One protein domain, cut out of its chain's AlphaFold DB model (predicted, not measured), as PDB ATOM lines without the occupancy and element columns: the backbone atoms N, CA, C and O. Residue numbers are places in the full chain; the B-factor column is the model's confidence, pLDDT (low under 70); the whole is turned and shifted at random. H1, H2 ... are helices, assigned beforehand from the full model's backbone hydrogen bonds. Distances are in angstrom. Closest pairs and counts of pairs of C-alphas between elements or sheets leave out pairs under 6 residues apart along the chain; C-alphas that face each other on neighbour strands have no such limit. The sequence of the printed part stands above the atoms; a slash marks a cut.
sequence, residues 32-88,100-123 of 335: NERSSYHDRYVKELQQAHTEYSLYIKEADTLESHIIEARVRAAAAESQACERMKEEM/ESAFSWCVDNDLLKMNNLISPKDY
ATOM      1  N   ASN A  32     312.503 373.077 210.902       61.12
ATOM      2  CA  ASN A  32     311.882 373.833 209.824       61.12
ATOM      3  C   ASN A  32     310.704 374.620 210.411       61.12
ATOM      4  O   ASN A  32     309.759 374.011 210.909       61.12
ATOM      5  N   GLU A  33     310.739 375.952 210.317       59.66
ATOM      6  CA  GLU A  33     309.763 376.881 210.926       59.66
ATOM      7  C   GLU A  33     308.295 376.617 210.542       59.66
ATOM      8  O   GLU A  33     307.377 377.132 211.173       59.66
ATOM      9  N   ARG A  34     308.047 375.811 209.504       58.94
ATOM     10  CA  ARG A  34     306.708 375.549 208.962       58.94
ATOM     11  C   ARG A  34     306.007 374.314 209.536       58.94
ATOM     12  O   ARG A  34     304.825 374.132 209.259       58.94
ATOM     13  N   SER A  35     306.686 373.462 210.312       71.50
ATOM     14  CA  SER A  35     306.101 372.218 210.844       71.50
ATOM     15  C   SER A  35     305.948 372.262 212.365       71.50
ATOM     16  O   SER A  35     306.818 371.822 213.115       71.50
ATOM     17  N   SER A  36     304.787 372.740 212.827       78.81
ATOM     18  CA  SER A  36     304.413 372.775 214.253       78.81
ATOM     19  C   SER A  36     304.514 371.402 214.941       78.81
ATOM     20  O   SER A  36     304.836 371.318 216.127       78.81
ATOM     21  N   TYR A  37     304.289 370.315 214.195       77.94
ATOM     22  CA  TYR A  37     304.412 368.948 214.701       77.94
ATOM     23  C   TYR A  37     305.870 368.534 214.944       77.94
ATOM     24  O   TYR A  37     306.167 367.965 215.992       77.94
ATOM     25  N   HIS A  38     306.774 368.836 214.002       81.31
ATOM     26  CA  HIS A  38     308.204 368.526 214.138       81.31
ATOM     27  C   HIS A  38     308.798 369.235 215.353       81.31
ATOM     28  O   HIS A  38     309.468 368.606 216.167       81.31
ATOM     29  N   ASP A  39     308.465 370.513 215.534       82.19
ATOM     30  CA  ASP A  39     308.922 371.303 216.677       82.19
ATOM     31  C   ASP A  39     308.437 370.731 218.016       82.19
ATOM     32  O   ASP A  39     309.216 370.639 218.968       82.19
ATOM     33  N   ARG A  40     307.171 370.293 218.095       84.56
ATOM     34  CA  ARG A  40     306.634 369.641 219.300       84.56
ATOM     35  C   ARG A  40     307.324 368.303 219.568       84.56
ATOM     36  O   ARG A  40     307.736 368.059 220.697       84.56
ATOM     37  N   TYR A  41     307.497 367.479 218.537       82.56
ATOM     38  CA  TYR A  41     308.150 366.176 218.645       82.56
ATOM     39  C   TYR A  41     309.611 366.295 219.104       82.56
ATOM     40  O   TYR A  41     310.022 365.606 220.035       82.56
ATOM     41  N   VAL A  42     310.388 367.211 218.515       83.25
ATOM     42  CA  VAL A  42     311.778 367.463 218.929       83.25
ATOM     43  C   VAL A  42     311.833 367.950 220.377       83.25
ATOM     44  O   VAL A  42     312.691 367.497 221.132       83.25
ATOM     45  N   LYS A  43     310.904 368.822 220.789       85.56
ATOM     46  CA  LYS A  43     310.835 369.333 222.163       85.56
ATOM     47  C   LYS A  43     310.518 368.236 223.184       85.56
ATOM     48  O   LYS A  43     311.183 368.164 224.214       85.56
ATOM     49  N   GLU A  44     309.547 367.371 222.900       86.00
ATOM     50  CA  GLU A  44     309.211 366.221 223.756       86.00
ATOM     51  C   GLU A  44     310.385 365.238 223.860       86.00
ATOM     52  O   GLU A  44     310.715 364.762 224.946       86.00
ATOM     53  N   LEU A  45     311.075 364.984 222.747       82.81
ATOM     54  CA  LEU A  45     312.224 364.082 222.706       82.81
ATOM     55  C   LEU A  45     313.428 364.648 223.478       82.81
ATOM     56  O   LEU A  45     314.106 363.916 224.199       82.81
ATOM     57  N   GLN A  46     313.664 365.959 223.387       82.75
ATOM     58  CA  GLN A  46     314.649 366.657 224.216       82.75
ATOM     59  C   GLN A  46     314.305 366.556 225.701       82.75
ATOM     60  O   GLN A  46     315.183 366.232 226.499       82.75
ATOM     61  N   GLN A  47     313.043 366.795 226.066       87.19
ATOM     62  CA  GLN A  47     312.587 366.699 227.448       87.19
ATOM     63  C   GLN A  47     312.834 365.293 228.011       87.19
ATOM     64  O   GLN A  47     313.505 365.156 229.036       87.19
ATOM     65  N   ALA A  48     312.406 364.251 227.296       83.19
ATOM     66  CA  ALA A  48     312.620 362.865 227.705       83.19
ATOM     67  C   ALA A  48     314.115 362.532 227.873       83.19
ATOM     68  O   ALA A  48     314.508 361.882 228.840       83.19
ATOM     69  N   HIS A  49     314.978 363.026 226.976       81.38
ATOM     70  CA  HIS A  49     316.422 362.824 227.099       81.38
ATOM     71  C   HIS A  49     317.016 363.566 228.307       81.38
ATOM     72  O   HIS A  49     317.913 363.043 228.973       81.38
ATOM     73  N   THR A  50     316.551 364.785 228.605       84.31
ATOM     74  CA  THR A  50     317.004 365.533 229.789       84.31
ATOM     75  C   THR A  50     316.576 364.866 231.089       84.31
ATOM     76  O   THR A  50     317.399 364.754 231.994       84.31
ATOM     77  N   GLU A  51     315.346 364.358 231.156       86.62
ATOM     78  CA  GLU A  51     314.833 363.599 232.301       86.62
ATOM     79  C   GLU A  51     315.627 362.302 232.493       86.62
ATOM     80  O   GLU A  51     316.144 362.048 233.577       86.62
ATOM     81  N   TYR A  52     315.840 361.529 231.424       81.94
ATOM     82  CA  TYR A  52     316.673 360.323 231.468       81.94
ATOM     83  C   TYR A  52     318.104 360.612 231.945       81.94
ATOM     84  O   TYR A  52     318.629 359.925 232.819       81.94
ATOM     85  N   SER A  53     318.730 361.663 231.409       81.12
ATOM     86  CA  SER A  53     320.084 362.065 231.807       81.12
ATOM     87  C   SER A  53     320.153 362.518 233.269       81.12
ATOM     88  O   SER A  53     321.189 362.351 233.907       81.12
ATOM     89  N   LEU A  54     319.079 363.114 233.795       88.25
ATOM     90  CA  LEU A  54     318.973 363.485 235.203       88.25
ATOM     91  C   LEU A  54     318.907 362.235 236.089       88.25
ATOM     92  O   LEU A  54     319.674 362.144 237.042       88.25
ATOM     93  N   TYR A  55     318.066 361.259 235.731       82.31
ATOM     94  CA  TYR A  55     317.944 360.002 236.474       82.31
ATOM     95  C   TYR A  55     319.242 359.194 236.499       82.31
ATOM     96  O   TYR A  55     319.585 358.637 237.537       82.31
ATOM     97  N   ILE A  56     319.992 359.153 235.391       81.38
ATOM     98  CA  ILE A  56     321.315 358.510 235.388       81.38
ATOM     99  C   ILE A  56     322.243 359.189 236.395       81.38
ATOM    100  O   ILE A  56     322.857 358.509 237.204       81.38
ATOM    101  N   LYS A  57     322.318 360.525 236.390       86.06
ATOM    102  CA  LYS A  57     323.193 361.252 237.322       86.06
ATOM    103  C   LYS A  57     322.817 361.006 238.779       86.06
ATOM    104  O   LYS A  57     323.698 360.909 239.621       86.06
ATOM    105  N   GLU A  58     321.523 360.938 239.073       87.81
ATOM    106  CA  GLU A  58     321.019 360.614 240.407       87.81
ATOM    107  C   GLU A  58     321.382 359.175 240.824       87.81
ATOM    108  O   GLU A  58     321.748 358.931 241.973       87.81
ATOM    109  N   ALA A  59     321.373 358.224 239.886       84.75
ATOM    110  CA  ALA A  59     321.869 356.874 240.133       84.75
ATOM    111  C   ALA A  59     323.395 356.839 240.350       84.75
ATOM    112  O   ALA A  59     323.856 356.163 241.268       84.75
ATOM    113  N   ASP A  60     324.169 357.601 239.570       86.19
ATOM    114  CA  ASP A  60     325.632 357.672 239.683       86.19
ATOM    115  C   ASP A  60     326.073 358.264 241.032       86.19
ATOM    116  O   ASP A  60     327.020 357.774 241.655       86.19
ATOM    117  N   THR A  61     325.389 359.307 241.522       90.00
ATOM    118  CA  THR A  61     325.694 359.902 242.837       90.00
ATOM    119  C   THR A  61     325.414 358.916 243.962       90.00
ATOM    120  O   THR A  61     326.208 358.793 244.899       90.00
ATOM    121  N   LEU A  62     324.316 358.172 243.854       90.56
ATOM    122  CA  LEU A  62     323.952 357.140 244.806       90.56
ATOM    123  C   LEU A  62     324.937 355.960 244.795       90.56
ATOM    124  O   LEU A  62     325.349 355.502 245.862       90.56
ATOM    125  N   GLU A  63     325.309 355.456 243.616       88.31
ATOM    126  CA  GLU A  63     326.282 354.368 243.480       88.31
ATOM    127  C   GLU A  63     327.618 354.765 244.113       88.31
ATOM    128  O   GLU A  63     328.148 354.029 244.951       88.31
ATOM    129  N   SER A  64     328.110 355.962 243.779       91.25
ATOM    130  CA  SER A  64     329.355 356.512 244.330       91.25
ATOM    131  C   SER A  64     329.317 356.546 245.861       91.25
ATOM    132  O   SER A  64     330.224 356.043 246.524       91.25
ATOM    133  N   HIS A  65     328.217 357.040 246.433       93.25
ATOM    134  CA  HIS A  65     328.031 357.096 247.882       93.25
ATOM    135  C   HIS A  65     328.023 355.713 248.547       93.25
ATOM    136  O   HIS A  65     328.640 355.521 249.595       93.25
ATOM    137  N   ILE A  66     327.351 354.723 247.949       89.88
ATOM    138  CA  ILE A  66     327.325 353.353 248.482       89.88
ATOM    139  C   ILE A  66     328.732 352.744 248.467       89.88
ATOM    140  O   ILE A  66     329.126 352.097 249.441       89.88
ATOM    141  N   ILE A  67     329.496 352.957 247.391       89.69
ATOM    142  CA  ILE A  67     330.883 352.489 247.277       89.69
ATOM    143  C   ILE A  67     331.744 353.127 248.371       89.69
ATOM    144  O   ILE A  67     332.405 352.412 249.125       89.69
ATOM    145  N   GLU A  68     331.688 354.449 248.524       93.81
ATOM    146  CA  GLU A  68     332.438 355.168 249.557       93.81
ATOM    147  C   GLU A  68     332.047 354.737 250.975       93.81
ATOM    148  O   GLU A  68     332.908 354.568 251.842       93.81
ATOM    149  N   ALA A  69     330.755 354.522 251.229       92.81
ATOM    150  CA  ALA A  69     330.271 354.042 252.517       92.81
ATOM    151  C   ALA A  69     330.796 352.635 252.840       92.81
ATOM    152  O   ALA A  69     331.142 352.371 253.991       92.81
ATOM    153  N   ARG A  70     330.916 351.747 251.841       91.25
ATOM    154  CA  ARG A  70     331.529 350.418 252.019       91.25
ATOM    155  C   ARG A  70     333.012 350.517 252.348       91.25
ATOM    156  O   ARG A  70     333.469 349.828 253.253       91.25
ATOM    157  N   VAL A  71     333.744 351.387 251.653       92.88
ATOM    158  CA  VAL A  71     335.170 351.619 251.926       92.88
ATOM    159  C   VAL A  71     335.367 352.136 253.355       92.88
ATOM    160  O   VAL A  71     336.194 351.600 254.092       92.88
ATOM    161  N   ARG A  72     334.566 353.122 253.786       92.25
ATOM    162  CA  ARG A  72     334.616 353.653 255.161       92.25
ATOM    163  C   ARG A  72     334.256 352.603 256.211       92.25
ATOM    164  O   ARG A  72     334.928 352.531 257.237       92.25
ATOM    165  N   ALA A  73     333.246 351.778 255.946       91.62
ATOM    166  CA  ALA A  73     332.846 350.702 256.846       91.62
ATOM    167  C   ALA A  73     333.963 349.669 257.031       91.62
ATOM    168  O   ALA A  73     334.331 349.372 258.162       91.62
ATOM    169  N   ALA A  74     334.561 349.204 255.930       90.44
ATOM    170  CA  ALA A  74     335.655 348.240 255.969       90.44
ATOM    171  C   ALA A  74     336.883 348.788 256.717       90.44
ATOM    172  O   ALA A  74     337.508 348.065 257.494       90.44
ATOM    173  N   ALA A  75     337.207 350.072 256.532       90.62
ATOM    174  CA  ALA A  75     338.287 350.726 257.268       90.62
ATOM    175  C   ALA A  75     337.990 350.811 258.775       90.62
ATOM    176  O   ALA A  75     338.854 350.493 259.591       90.62
ATOM    177  N   ALA A  76     336.767 351.195 259.153       89.00
ATOM    178  CA  ALA A  76     336.353 351.284 260.551       89.00
ATOM    179  C   ALA A  76     336.335 349.909 261.246       89.00
ATOM    180  O   ALA A  76     336.810 349.790 262.375       89.00
ATOM    181  N   GLU A  77     335.834 348.875 260.565       88.56
ATOM    182  CA  GLU A  77     335.809 347.490 261.055       88.56
ATOM    183  C   GLU A  77     337.230 346.921 261.201       88.56
ATOM    184  O   GLU A  77     337.545 346.327 262.230       88.56
ATOM    185  N   SER A  78     338.120 347.176 260.231       85.88
ATOM    186  CA  SER A  78     339.530 346.759 260.303       85.88
ATOM    187  C   SER A  78     340.257 347.417 261.478       85.88
ATOM    188  O   SER A  78     340.919 346.730 262.252       85.88
ATOM    189  N   GLN A  79     340.070 348.727 261.672       86.25
ATOM    190  CA  GLN A  79     340.641 349.449 262.815       86.25
ATOM    191  C   GLN A  79     340.076 348.972 264.158       86.25
ATOM    192  O   GLN A  79     340.792 348.943 265.156       86.25
ATOM    193  N   ALA A  80     338.787 348.630 264.223       82.88
ATOM    194  CA  ALA A  80     338.187 348.079 265.436       82.88
ATOM    195  C   ALA A  80     338.749 346.686 265.762       82.88
ATOM    196  O   ALA A  80     339.027 346.401 266.925       82.88
ATOM    197  N   CYS A  81     338.964 345.857 264.737       79.19
ATOM    198  CA  CYS A  81     339.598 344.548 264.869       79.19
ATOM    199  C   CYS A  81     341.046 344.666 265.378       79.19
ATOM    200  O   CYS A  81     341.432 343.953 266.300       79.19
ATOM    201  N   GLU A  82     341.822 345.609 264.835       81.88
ATOM    202  CA  GLU A  82     343.208 345.860 265.247       81.88
ATOM    203  C   GLU A  82     343.300 346.335 266.706       81.88
ATOM    204  O   GLU A  82     344.019 345.729 267.495       81.88
ATOM    205  N   ARG A  83     342.478 347.316 267.112       82.38
ATOM    206  CA  ARG A  83     342.417 347.783 268.512       82.38
ATOM    207  C   ARG A  83     342.049 346.672 269.496       82.38
ATOM    208  O   ARG A  83     342.648 346.557 270.557       82.38
ATOM    209  N   MET A  84     341.080 345.834 269.141       75.69
ATOM    210  CA  MET A  84     340.662 344.722 269.997       75.69
ATOM    211  C   MET A  84     341.751 343.648 270.118       75.69
ATOM    212  O   MET A  84     341.916 343.051 271.180       75.69
ATOM    213  N   LYS A  85     342.525 343.420 269.046       71.81
ATOM    214  CA  LYS A  85     343.686 342.524 269.065       71.81
ATOM    215  C   LYS A  85     344.797 343.051 269.980       71.81
ATOM    216  O   LYS A  85     345.443 342.257 270.659       71.81
ATOM    217  N   GLU A  86     344.999 344.366 270.018       75.00
ATOM    218  CA  GLU A  86     345.950 345.021 270.925       75.00
ATOM    219  C   GLU A  86     345.492 344.979 272.394       75.00
ATOM    220  O   GLU A  86     346.324 344.815 273.283       75.00
ATOM    221  N   GLU A  87     344.183 345.072 272.663       69.06
ATOM    222  CA  GLU A  87     343.625 345.038 274.025       69.06
ATOM    223  C   GLU A  87     343.535 343.628 274.643       69.06
ATOM    224  O   GLU A  87     343.678 343.495 275.859       69.06
ATOM    225  N   MET A  88     343.299 342.571 273.853       57.31
ATOM    226  CA  MET A  88     342.997 341.228 274.386       57.31
ATOM    227  C   MET A  88     344.244 340.371 274.690       57.31
ATOM    228  O   MET A  88     344.163 339.443 275.495       57.31
ATOM    229  N   GLU A 100     328.571 344.479 264.897       62.41
ATOM    230  CA  GLU A 100     327.578 345.172 264.076       62.41
ATOM    231  C   GLU A 100     328.296 345.858 262.907       62.41
ATOM    232  O   GLU A 100     329.285 346.563 263.116       62.41
ATOM    233  N   SER A 101     327.819 345.650 261.675       72.06
ATOM    234  CA  SER A 101     328.485 346.250 260.520       72.06
ATOM    235  C   SER A 101     328.465 347.778 260.621       72.06
ATOM    236  O   SER A 101     327.401 348.411 260.714       72.06
ATOM    237  N   ALA A 102     329.653 348.378 260.521       83.50
ATOM    238  CA  ALA A 102     329.859 349.824 260.543       83.50
ATOM    239  C   ALA A 102     329.227 350.517 259.322       83.50
ATOM    240  O   ALA A 102     329.073 351.742 259.293       83.50
ATOM    241  N   PHE A 103     328.808 349.733 258.322       85.69
ATOM    242  CA  PHE A 103     328.141 350.213 257.120       85.69
ATOM    243  C   PHE A 103     326.867 351.003 257.425       85.69
ATOM    244  O   PHE A 103     326.636 352.044 256.814       85.69
ATOM    245  N   SER A 104     326.084 350.580 258.420       83.31
ATOM    246  CA  SER A 104     324.851 351.278 258.820       83.31
ATOM    247  C   SER A 104     325.075 352.747 259.218       83.31
ATOM    248  O   SER A 104     324.198 353.584 258.993       83.31
ATOM    249  N   TRP A 105     326.262 353.070 259.738       83.75
ATOM    250  CA  TRP A 105     326.670 354.413 260.156       83.75
ATOM    251  C   TRP A 105     327.352 355.214 259.043       83.75
ATOM    252  O   TRP A 105     327.365 356.443 259.081       83.75
ATOM    253  N   CYS A 106     327.912 354.534 258.043       86.88
ATOM    254  CA  CYS A 106     328.626 355.167 256.936       86.88
ATOM    255  C   CYS A 106     327.687 355.640 255.812       86.88
ATOM    256  O   CYS A 106     328.073 356.481 254.997       86.88
ATOM    257  N   VAL A 107     326.454 355.137 255.780       89.44
ATOM    258  CA  VAL A 107     325.459 355.448 254.752       89.44
ATOM    259  C   VAL A 107     324.582 356.644 255.146       89.44
ATOM    260  O   VAL A 107     323.881 356.633 256.159       89.44
ATOM    261  N   ASP A 108     324.565 357.664 254.289       89.88
ATOM    262  CA  ASP A 108     323.580 358.752 254.307       89.88
ATOM    263  C   ASP A 108     322.160 358.202 254.104       89.88
ATOM    264  O   ASP A 108     321.824 357.608 253.079       89.88
ATOM    265  N   ASN A 109     321.332 358.389 255.125       87.81
ATOM    266  CA  ASN A 109     319.963 357.900 255.140       87.81
ATOM    267  C   ASN A 109     319.011 358.821 254.374       87.81
ATOM    268  O   ASN A 109     318.017 358.335 253.836       87.81
ATOM    269  N   ASP A 110     319.289 360.120 254.340       87.81
ATOM    270  CA  ASP A 110     318.423 361.104 253.699       87.81
ATOM    271  C   ASP A 110     318.569 360.995 252.180       87.81
ATOM    272  O   ASP A 110     317.562 360.951 251.474       87.81
ATOM    273  N   LEU A 111     319.798 360.777 251.692       88.38
ATOM    274  CA  LEU A 111     320.066 360.483 250.281       88.38
ATOM    275  C   LEU A 111     319.305 359.239 249.792       88.38
ATOM    276  O   LEU A 111     318.697 359.261 248.720       88.38
ATOM    277  N   LEU A 112     319.283 358.164 250.590       87.75
ATOM    278  CA  LEU A 112     318.525 356.953 250.260       87.75
ATOM    279  C   LEU A 112     317.018 357.208 250.223       87.75
ATOM    280  O   LEU A 112     316.343 356.779 249.288       87.75
ATOM    281  N   LYS A 113     316.489 357.941 251.204       85.62
ATOM    282  CA  LYS A 113     315.054 358.246 251.286       85.62
ATOM    283  C   LYS A 113     314.582 359.136 250.149       85.62
ATOM    284  O   LYS A 113     313.522 358.867 249.584       85.62
ATOM    285  N   MET A 114     315.370 360.148 249.780       84.69
ATOM    286  CA  MET A 114     315.092 361.004 248.623       84.69
ATOM    287  C   MET A 114     314.982 360.183 247.330       84.69
ATOM    288  O   MET A 114     314.094 360.431 246.518       84.69
ATOM    289  N   ASN A 115     315.788 359.126 247.211       84.06
ATOM    290  CA  ASN A 115     315.789 358.191 246.087       84.06
ATOM    291  C   ASN A 115     314.762 357.047 246.204       84.06
ATOM    292  O   ASN A 115     314.758 356.126 245.391       84.06
ATOM    293  N   ASN A 116     313.848 357.096 247.180       82.31
ATOM    294  CA  ASN A 116     312.862 356.044 247.467       82.31
ATOM    295  C   ASN A 116     313.480 354.671 247.815       82.31
ATOM    296  O   ASN A 116     312.855 353.629 247.592       82.31
ATOM    297  N   LEU A 117     314.693 354.659 248.365       81.19
ATOM    298  CA  LEU A 117     315.401 353.457 248.796       81.19
ATOM    299  C   LEU A 117     315.254 353.232 250.299       81.19
ATOM    300  O   LEU A 117     315.035 354.158 251.076       81.19
ATOM    301  N   ILE A 118     315.376 351.967 250.707       80.50
ATOM    302  CA  ILE A 118     315.303 351.565 252.114       80.50
ATOM    303  C   ILE A 118     316.574 352.044 252.811       80.50
ATOM    304  O   ILE A 118     317.675 351.661 252.414       80.50
ATOM    305  N   SER A 119     316.423 352.847 253.862       83.38
ATOM    306  CA  SER A 119     317.555 353.326 254.650       83.38
ATOM    307  C   SER A 119     317.826 352.402 255.848       83.38
ATOM    308  O   SER A 119     316.894 351.770 256.354       83.38
ATOM    309  N   PRO A 120     319.072 352.331 256.361       81.31
ATOM    310  CA  PRO A 120     319.394 351.579 257.574       81.31
ATOM    311  C   PRO A 120     318.467 351.842 258.766       81.31
ATOM    312  O   PRO A 120     318.051 350.924 259.469       81.31
ATOM    313  N   LYS A 121     318.058 353.100 258.947       75.88
ATOM    314  CA  LYS A 121     317.109 353.512 259.993       75.88
ATOM    315  C   LYS A 121     315.696 352.931 259.836       75.88
ATOM    316  O   LYS A 121     314.959 352.915 260.815       75.88
ATOM    317  N   ASP A 122     315.301 352.480 258.647       75.06
ATOM    318  CA  ASP A 122     313.939 351.989 258.391       75.06
ATOM    319  C   ASP A 122     313.728 350.539 258.861       75.06
ATOM    320  O   ASP A 122     312.588 350.125 259.068       75.06
ATOM    321  N   TYR A 123     314.804 349.767 259.046       70.25
ATOM    322  CA  TYR A 123     314.748 348.410 259.604       70.25
ATOM    323  C   TYR A 123     315.402 348.296 260.986       70.25
ATOM    324  O   TYR A 123     314.997 347.440 261.770       70.25
TER     325      TYR A 123
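What this domain is: This is residues 32 to 88 and 100 to 123 of the 335 residues of the protein "DLEC1 cilia and flagella associated protein" of Labrus bergylta (ballan wrasse) (UniProt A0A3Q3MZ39). One very long helix, H1, makes nearly the whole length of a rod, and a small cluster of three short helices, H2, H3 and H4, with their links, sits along one side of its middle part, where H2 touches it. Both ends of H1 stick out, with residues 36 to 57 and 81 to 88 standing free. The printed part has 81 residues with four named helices, in the order H1, H2, H3, H4, and no named strand; the class is all helix. The whole is extended, with a radius of gyration of the C-alphas of 22.3 A, and spans 82 by 23 by 10 A.

How they stand to each other: H1, residues 36 to 88, touches H2, residues 103 to 106, with its residues 69 to 74 alone; the closest C-alphas are those of Ala 73 and Phe 103, 4.7 A apart. H3, residues 109 to 114, is close to H1 but not clearly touching, the closest C-alphas, of Leu 62 and Leu 111, being 7.5 A apart. H1 and H3 run opposite ways at a shallow tilt of 12 degrees. H4, residues 120 to 123, is close to H2 but not clearly touching, with the closest C-alphas, of Ser 104 and Pro 120, 5.6 A apart. H1 and H4 are apart. In H1 and H3 every O i to N i+4 pair is within hydrogen-bond range; H2 and H4 are too short for such a pair.

Where its parts are: H1 begins at C-alpha 36 (304.413, 372.775, 214.253) and ends 78.1 A away at C-alpha 88 (342.997, 341.228, 274.386). H2 measures 5.0 A, H3 8.7 A and H4 6.0 A, ending at C-alpha 123 (314.748, 348.410, 259.604).

The domain as a whole: The two C-alphas farthest apart, of Arg 34 and Met 88, are 82.3 A apart. Residues 89 to 99 are not printed, and C-alphas 88 and 100 are 19.0 A apart across the cut. The links H2 to H3 and H3 to H4 are tight. The mean pLDDT of the printed part is 82.8; residues 32 to 34, 87 to 88 and 100 are under 70.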